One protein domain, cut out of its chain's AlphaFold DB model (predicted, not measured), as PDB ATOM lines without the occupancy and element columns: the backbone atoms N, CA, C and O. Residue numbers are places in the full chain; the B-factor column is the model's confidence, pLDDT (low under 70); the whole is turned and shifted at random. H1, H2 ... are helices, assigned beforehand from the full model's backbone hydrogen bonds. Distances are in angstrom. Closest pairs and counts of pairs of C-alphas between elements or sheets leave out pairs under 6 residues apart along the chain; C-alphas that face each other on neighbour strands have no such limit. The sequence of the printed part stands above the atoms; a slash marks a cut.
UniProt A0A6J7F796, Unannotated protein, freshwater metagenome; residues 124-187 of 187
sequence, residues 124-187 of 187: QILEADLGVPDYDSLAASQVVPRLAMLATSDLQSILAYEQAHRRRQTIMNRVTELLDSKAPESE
ATOM      1  N   GLN A 124     161.947 102.748 154.854       61.47
ATOM      2  CA  GLN A 124     161.256 101.471 154.946       61.47
ATOM      3  C   GLN A 124     160.896 101.302 156.415       61.47
ATOM      4  O   GLN A 124     161.761 100.955 157.215       61.47
ATOM      5  N   ILE A 125     159.655 101.633 156.777       76.44
ATOM      6  CA  ILE A 125     159.152 101.424 158.133       76.44
ATOM      7  C   ILE A 125     159.225  99.921 158.374       76.44
ATOM      8  O   ILE A 125     158.561  99.136 157.693       76.44
ATOM      9  N   LEU A 126     160.111  99.526 159.281       77.75
ATOM     10  CA  LEU A 126     160.314  98.136 159.653       77.75
ATOM     11  C   LEU A 126     159.255  97.749 160.685       77.75
ATOM     12  O   LEU A 126     158.828  98.575 161.485       77.75
ATOM     13  N   GLU A 127     158.891  96.470 160.725       79.75
ATOM     14  CA  GLU A 127     157.944  95.936 161.714       79.75
ATOM     15  C   GLU A 127     158.354  96.257 163.165       79.75
ATOM     16  O   GLU A 127     157.510  96.528 164.016       79.75
ATOM     17  N   ALA A 128     159.665  96.304 163.429       74.56
ATOM     18  CA  ALA A 128     160.229  96.644 164.733       74.56
ATOM     19  C   ALA A 128     159.901  98.074 165.208       74.56
ATOM     20  O   ALA A 128     160.002  98.350 166.400       74.56
ATOM     21  N   ASP A 129     159.504  98.965 164.297       78.12
ATOM     22  CA  ASP A 129     159.243 100.385 164.561       78.12
ATOM     23  C   ASP A 129     157.753 100.675 164.848       78.12
ATOM     24  O   ASP A 129     157.363 101.803 165.129       78.12
ATOM     25  N   LEU A 130     156.890  99.652 164.790       79.81
ATOM     26  CA  LEU A 130     155.431  99.788 164.919       79.81
ATOM     27  C   LEU A 130     154.924  99.811 166.368       79.81
ATOM     28  O   LEU A 130     153.720  99.911 166.595       79.81
ATOM     29  N   GLY A 131     155.803  99.624 167.356       78.69
ATOM     30  CA  GLY A 131     155.422  99.527 168.773       78.69
ATOM     31  C   GLY A 131     154.597  98.279 169.138       78.69
ATOM     32  O   GLY A 131     154.261  98.079 170.305       78.69
ATOM     33  N   VAL A 132     154.288  97.410 168.168       82.12
ATOM     34  CA  VAL A 132     153.566  96.148 168.359       82.12
ATOM     35  C   VAL A 132     154.496  94.974 168.027       82.12
ATOM     36  O   VAL A 132     154.893  94.832 166.874       82.12
ATOM     37  N   PRO A 133     154.822  94.102 169.000       87.19
ATOM     38  CA  PRO A 133     155.644  92.919 168.749       87.19
ATOM     39  C   PRO A 133     154.950  91.924 167.819       87.19
ATOM     40  O   PRO A 133     153.749  91.681 167.985       87.19
ATOM     41  N   ASP A 134     155.723  91.332 166.904       86.25
ATOM     42  CA  ASP A 134     155.296  90.300 165.944       86.25
ATOM     43  C   ASP A 134     154.019  90.676 165.171       86.25
ATOM     44  O   ASP A 134     153.156  89.834 164.903       86.25
ATOM     45  N   TYR A 135     153.871  91.966 164.853       91.00
ATOM     46  CA  TYR A 135     152.695  92.561 164.229       91.00
ATOM     47  C   TYR A 135     152.187  91.784 163.003       91.00
ATOM     48  O   TYR A 135     150.981  91.553 162.881       91.00
ATOM     49  N   ASP A 136     153.076  91.323 162.118       88.38
ATOM     50  CA  ASP A 136     152.666  90.626 160.897       88.38
ATOM     51  C   ASP A 136     152.112  89.218 161.179       88.38
ATOM     52  O   ASP A 136     151.268  88.713 160.429       88.38
ATOM     53  N   SER A 137     152.508  88.619 162.307       88.75
ATOM     54  CA  SER A 137     152.028  87.313 162.774       88.75
ATOM     55  C   SER A 137     150.700  87.390 163.535       88.75
ATOM     56  O   SER A 137     150.023  86.373 163.698       88.75
ATOM     57  N   LEU A 138     150.297  88.576 163.997       91.31
ATOM     58  CA  LEU A 138     149.053  88.761 164.743       91.31
ATOM     59  C   LEU A 138     147.842  88.826 163.814       91.31
ATOM     60  O   LEU A 138     147.882  89.419 162.736       91.31
ATOM     61  N   ALA A 139     146.716  88.277 164.263       90.38
ATOM     62  CA  ALA A 139     145.434  88.447 163.589       90.38
ATOM     63  C   ALA A 139     144.864  89.854 163.833       90.38
ATOM     64  O   ALA A 139     145.113  90.472 164.868       90.38
ATOM     65  N   ALA A 140     144.017  90.344 162.922       89.62
ATOM     66  CA  ALA A 140     143.430  91.682 163.050       89.62
ATOM     67  C   ALA A 140     142.674  91.884 164.378       89.62
ATOM     68  O   ALA A 140     142.788  92.932 165.008       89.62
ATOM     69  N   SER A 141     141.978  90.850 164.856       90.56
ATOM     70  CA  SER A 141     141.285  90.853 166.151       90.56
ATOM     71  C   SER A 141     142.217  91.025 167.357       90.56
ATOM     72  O   SER A 141     141.787  91.539 168.383       90.56
ATOM     73  N   GLN A 142     143.482  90.614 167.244       93.62
ATOM     74  CA  GLN A 142     144.494  90.757 168.295       93.62
ATOM     75  C   GLN A 142     145.186  92.123 168.236       93.62
ATOM     76  O   GLN A 142     145.594  92.656 169.266       93.62
ATOM     77  N   VAL A 143     145.307  92.694 167.037       93.56
ATOM     78  CA  VAL A 143     145.936  93.998 166.802       93.56
ATOM     79  C   VAL A 143     145.009  95.143 167.215       93.56
ATOM     80  O   VAL A 143     145.454  96.062 167.894       93.56
ATOM     81  N   VAL A 144     143.715  95.080 166.879       93.06
ATOM     82  CA  VAL A 144     142.738  96.158 167.143       93.06
ATOM     83  C   VAL A 144     142.705  96.632 168.607       93.06
ATOM     84  O   VAL A 144     142.742  97.846 168.824       93.06
ATOM     85  N   PRO A 145     142.682  95.744 169.624       92.31
ATOM     86  CA  PRO A 145     142.750  96.160 171.023       92.31
ATOM     87  C   PRO A 145     144.058  96.873 171.375       92.31
ATOM     88  O   PRO A 145     144.051  97.790 172.191       92.31
ATOM     89  N   ARG A 146     145.175  96.476 170.750       92.75
ATOM     90  CA  ARG A 146     146.485  97.092 170.985       92.75
ATOM     91  C   ARG A 146     146.529  98.502 170.411       92.75
ATOM     92  O   ARG A 146     146.968  99.392 171.126       92.75
ATOM     93  N   LEU A 147     145.990  98.721 169.202       93.25
ATOM     94  CA  LEU A 147     145.929 100.038 168.538       93.25
ATOM     95  C   LEU A 147     145.327 101.128 169.433       93.25
ATOM     96  O   LEU A 147     145.803 102.257 169.428       93.25
ATOM     97  N   ALA A 148     144.319 100.786 170.238       90.62
ATOM     98  CA  ALA A 148     143.675 101.732 171.148       90.62
ATOM     99  C   ALA A 148     144.616 102.272 172.246       90.62
ATOM    100  O   ALA A 148     144.347 103.330 172.809       90.62
ATOM    101  N   MET A 149     145.703 101.560 172.553       89.56
ATOM    102  CA  MET A 149     146.684 101.936 173.576       89.56
ATOM    103  C   MET A 149     147.903 102.685 173.009       89.56
ATOM    104  O   MET A 149     148.724 103.157 173.792       89.56
ATOM    105  N   LEU A 150     148.042 102.801 171.682       91.25
ATOM    106  CA  LEU A 150     149.209 103.420 171.038       91.25
ATOM    107  C   LEU A 150     149.122 104.954 170.948       91.25
ATOM    108  O   LEU A 150     148.056 105.579 171.052       91.25
ATOM    109  N   ALA A 151     150.284 105.584 170.755       90.50
ATOM    110  CA  ALA A 151     150.389 107.010 170.477       90.50
ATOM    111  C   ALA A 151     149.972 107.336 169.032       90.50
ATOM    112  O   ALA A 151     149.986 106.483 168.147       90.50
ATOM    113  N   THR A 152     149.606 108.595 168.784       90.94
ATOM    114  CA  THR A 152     149.193 109.071 167.453       90.94
ATOM    115  C   THR A 152     150.316 108.918 166.416       90.94
ATOM    116  O   THR A 152     150.034 108.589 165.268       90.94
ATOM    117  N   SER A 153     151.581 109.087 166.825       89.50
ATOM    118  CA  SER A 153     152.764 108.837 165.987       89.50
ATOM    119  C   SER A 153     152.826 107.392 165.501       89.50
ATOM    120  O   SER A 153     152.996 107.136 164.312       89.50
ATOM    121  N   ASP A 154     152.619 106.444 166.409       91.62
ATOM    122  CA  ASP A 154     152.766 105.019 166.120       91.62
ATOM    123  C   ASP A 154     151.607 104.536 165.241       91.62
ATOM    124  O   ASP A 154     151.793 103.733 164.330       91.62
ATOM    125  N   LEU A 155     150.410 105.095 165.450       93.25
ATOM    126  CA  LEU A 155     149.257 104.887 164.576       93.25
ATOM    127  C   LEU A 155     149.541 105.342 163.134       93.25
ATOM    128  O   LEU A 155     149.196 104.627 162.195       93.25
ATOM    129  N   GLN A 156     150.212 106.482 162.934       92.00
ATOM    130  CA  GLN A 156     150.624 106.930 161.597       92.00
ATOM    131  C   GLN A 156     151.660 105.987 160.969       92.00
ATOM    132  O   GLN A 156     151.530 105.643 159.790       92.00
ATOM    133  N   SER A 157     152.632 105.508 161.752       91.31
ATOM    134  CA  SER A 157     153.610 104.511 161.296       91.31
ATOM    135  C   SER A 157     152.940 103.203 160.871       91.31
ATOM    136  O   SER A 157     153.253 102.670 159.807       91.31
ATOM    137  N   ILE A 158     151.959 102.716 161.639       92.81
ATOM    138  CA  ILE A 158     151.167 101.521 161.305       92.81
ATOM    139  C   ILE A 158     150.346 101.735 160.031       92.81
ATOM    140  O   ILE A 158     150.269 100.834 159.197       92.81
ATOM    141  N   LEU A 159     149.765 102.920 159.836       92.50
ATOM    142  CA  LEU A 159     149.011 103.241 158.623       92.50
ATOM    143  C   LEU A 159     149.904 103.209 157.376       92.50
ATOM    144  O   LEU A 159     149.538 102.586 156.378       92.50
ATOM    145  N   ALA A 160     151.085 103.824 157.441       91.12
ATOM    146  CA  ALA A 160     152.065 103.791 156.357       91.12
ATOM    147  C   ALA A 160     152.607 102.370 156.109       91.12
ATOM    148  O   ALA A 160     152.735 101.941 154.960       91.12
ATOM    149  N   TYR A 161     152.853 101.605 157.176       92.38
ATOM    150  CA  TYR A 161     153.271 100.209 157.079       92.38
ATOM    151  C   TYR A 161     152.211  99.339 156.402       92.38
ATOM    152  O   TYR A 161     152.520  98.616 155.458       92.38
ATOM    153  N   GLU A 162     150.943  99.440 156.803       93.56
ATOM    154  CA  GLU A 162     149.858  98.671 156.189       93.56
ATOM    155  C   GLU A 162     149.656  99.015 154.711       93.56
ATOM    156  O   GLU A 162     149.447  98.109 153.906       93.56
ATOM    157  N   GLN A 163     149.787 100.289 154.325       91.25
ATOM    158  CA  GLN A 163     149.718 100.711 152.918       91.25
ATOM    159  C   GLN A 163     150.802 100.069 152.047       91.25
ATOM    160  O   GLN A 163     150.551  99.760 150.874       91.25
ATOM    161  N   ALA A 164     151.995  99.878 152.612       87.31
ATOM    162  CA  ALA A 164     153.139  99.288 151.931       87.31
ATOM    163  C   ALA A 164     153.122  97.748 151.934       87.31
ATOM    164  O   ALA A 164     153.703  97.143 151.035       87.31
ATOM    165  N   HIS A 165     152.447  97.122 152.902       89.06
ATOM    166  CA  HIS A 165     152.472  95.673 153.108       89.06
ATOM    167  C   HIS A 165     151.126  95.018 152.762       89.06
ATOM    168  O   HIS A 165     150.736  94.947 151.596       89.06
ATOM    169  N   ARG A 166     150.417  94.480 153.764       88.31
ATOM    170  CA  ARG A 166     149.249  93.611 153.561       88.31
ATOM    171  C   ARG A 166     147.948  94.355 153.288       88.31
ATOM    172  O   ARG A 166     147.000  93.710 152.848       88.31
ATOM    173  N   ARG A 167     147.888  95.665 153.548       91.94
ATOM    174  CA  ARG A 167     146.689  96.498 153.372       91.94
ATOM    175  C   ARG A 167     145.466  95.897 154.061       91.94
ATOM    176  O   ARG A 167     144.400  95.750 153.465       91.94
ATOM    177  N   ARG A 168     145.614  95.496 155.329       94.44
ATOM    178  CA  ARG A 168     144.503  94.924 156.102       94.44
ATOM    179  C   ARG A 168     143.463  96.011 156.375       94.44
ATOM    180  O   ARG A 168     143.632  96.820 157.286       94.44
ATOM    181  N   GLN A 169     142.358  95.991 155.629       93.50
ATOM    182  CA  GLN A 169     141.341  97.049 155.677       93.50
ATOM    183  C   GLN A 169     140.787  97.304 157.086       93.50
ATOM    184  O   GLN A 169     140.594  98.449 157.481       93.50
ATOM    185  N   THR A 170     140.592  96.248 157.883       94.38
ATOM    186  CA  THR A 170     140.139  96.365 159.279       94.38
ATOM    187  C   THR A 170     141.090  97.208 160.129       94.38
ATOM    188  O   THR A 170     140.632  97.995 160.954       94.38
ATOM    189  N   ILE A 171     142.403  97.068 159.927       94.62
ATOM    190  CA  ILE A 171     143.403  97.835 160.671       94.62
ATOM    191  C   ILE A 171     143.438  99.276 160.172       94.62
ATOM    192  O   ILE A 171     143.372 100.190 160.986       94.62
ATOM    193  N   MET A 172     143.448  99.494 158.855       95.19
ATOM    194  CA  MET A 172     143.462 100.844 158.277       95.19
ATOM    195  C   MET A 172     142.250 101.680 158.716       95.19
ATOM    196  O   MET A 172     142.413 102.830 159.134       95.19
ATOM    197  N   ASN A 173     141.051 101.086 158.692       95.81
ATOM    198  CA  ASN A 173     139.830 101.736 159.169       95.81
ATOM    199  C   ASN A 173     139.952 102.079 160.657       95.81
ATOM    200  O   ASN A 173     139.725 103.221 161.049       95.81
ATOM    201  N   ARG A 174     140.390 101.116 161.479       95.56
ATOM    202  CA  ARG A 174     140.513 101.322 162.922       95.56
ATOM    203  C   ARG A 174     141.542 102.390 163.287       95.56
ATOM    204  O   ARG A 174     141.310 103.166 164.209       95.56
ATOM    205  N   VAL A 175     142.671 102.433 162.587       95.38
ATOM    206  CA  VAL A 175     143.693 103.467 162.778       95.38
ATOM    207  C   VAL A 175     143.131 104.840 162.420       95.38
ATOM    208  O   VAL A 175     143.303 105.773 163.195       95.38
ATOM    209  N   THR A 176     142.410 104.954 161.304       94.69
ATOM    210  CA  THR A 176     141.775 106.213 160.885       94.69
ATOM    211  C   THR A 176     140.775 106.716 161.929       94.69
ATOM    212  O   THR A 176     140.840 107.876 162.316       94.69
ATOM    213  N   GLU A 177     139.915 105.835 162.449       94.75
ATOM    214  CA  GLU A 177     138.980 106.164 163.537       94.75
ATOM    215  C   GLU A 177     139.703 106.666 164.793       94.75
ATOM    216  O   GLU A 177     139.289 107.644 165.413       94.75
ATOM    217  N   LEU A 178     140.787 105.991 165.189       94.25
ATOM    218  CA  LEU A 178     141.547 106.369 166.376       94.25
ATOM    219  C   LEU A 178     142.277 107.699 166.181       94.25
ATOM    220  O   LEU A 178     142.304 108.502 167.109       94.25
ATOM    221  N   LEU A 179     142.821 107.953 164.988       93.44
ATOM    222  CA  LEU A 179     143.444 109.229 164.643       93.44
ATOM    223  C   LEU A 179     142.430 110.375 164.700       93.44
ATOM    224  O   LEU A 179     142.731 111.394 165.312       93.44
ATOM    225  N   ASP A 180     141.233 110.187 164.143       92.50
ATOM    226  CA  ASP A 180     140.150 111.177 164.198       92.50
ATOM    227  C   ASP A 180     139.710 111.446 165.647       92.50
ATOM    228  O   ASP A 180     139.649 112.590 166.091       92.50
ATOM    229  N   SER A 181     139.535 110.385 166.446       91.62
ATOM    230  CA  SER A 181     139.156 110.513 167.861       91.62
ATOM    231  C   SER A 181     140.219 111.174 168.744       91.62
ATOM    232  O   SER A 181     139.879 111.751 169.773       91.62
ATOM    233  N   LYS A 182     141.501 111.065 168.372       85.31
ATOM    234  CA  LYS A 182     142.652 111.537 169.159       85.31
ATOM    235  C   LYS A 182     143.200 112.878 168.663       85.31
ATOM    236  O   LYS A 182     144.029 113.482 169.335       85.31
ATOM    237  N   ALA A 183     142.693 113.371 167.535       74.69
ATOM    238  CA  ALA A 183     142.982 114.692 167.002       74.69
ATOM    239  C   ALA A 183     142.421 115.907 167.792       74.69
ATOM    240  O   ALA A 183     142.885 117.003 167.478       74.69
ATOM    241  N   PRO A 184     141.510 115.824 168.796       61.34
ATOM    242  CA  PRO A 184     141.001 117.043 169.432       61.34
ATOM    243  C   PRO A 184     141.858 117.613 170.580       61.34
ATOM    244  O   PRO A 184     141.435 118.595 171.176       61.34
ATOM    245  N   GLU A 185     143.043 117.075 170.905       59.00
ATOM    246  CA  GLU A 185     143.827 117.566 172.060       59.00
ATOM    247  C   GLU A 185     145.205 118.106 171.661       59.00
ATOM    248  O   GLU A 185     146.239 117.446 171.786       59.00
ATOM    249  N   SER A 186     145.213 119.333 171.144       51.62
ATOM    250  CA  SER A 186     146.376 120.227 171.092       51.62
ATOM    251  C   SER A 186     145.883 121.681 171.016       51.62
ATOM    252  O   SER A 186     145.918 122.291 169.950       51.62
ATOM    253  N   GLU A 187     145.404 122.210 172.146       43.09
ATOM    254  CA  GLU A 187     145.396 123.650 172.466       43.09
ATOM    255  C   GLU A 187     146.260 123.895 173.707       43.09
ATOM    256  O   GLU A 187     146.169 123.083 174.658       43.09
TER     257      GLU A 187
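What this domain is: This is residues 124 to 187 of the 187 residues of the protein "Unannotated protein" of freshwater metagenome (UniProt A0A6J7F796). What is the picture? Three helices lie roughly side by side as a triangle: H3 packs on H2 and H1, and a tail, residues 183 to 187, lengthens one end. What builds it? The 64 printed residues hold three named helices, H1, H2, H3 in order, and no named strand: all helix, compact, radius of gyration of the C-alphas 11.2 A, spans 37 by 24 by 18 A.

Where its parts are: Where is H3? Residues 169 to 182, 19.8 A, from C-alpha 169 at (141.341, 97.049, 155.677). And the others? H2 is residues 152 to 164, 18.8 A; H1, residues 140 to 147, 10.3 A, begins at (143.430, 91.682, 163.050).

How they stand to each other: What touches H3? H2, in a hairpin, opposite ways at a shallow tilt of 24 degrees, closest C-alphas Leu 155 and Val 175, 6.0 A; and H1, the same way at 18 degrees, closest C-alphas Ala 140 and Ile 171, 6.6 A. Are backbones within hydrogen-bond range? Every O i to N i+4 pair is in H2 and H3, 2 of 4 in H1.

The domain as a whole: Any cut? The printed part has no cut. Where is pLDDT under 70? At residues 124 and 184 to 187.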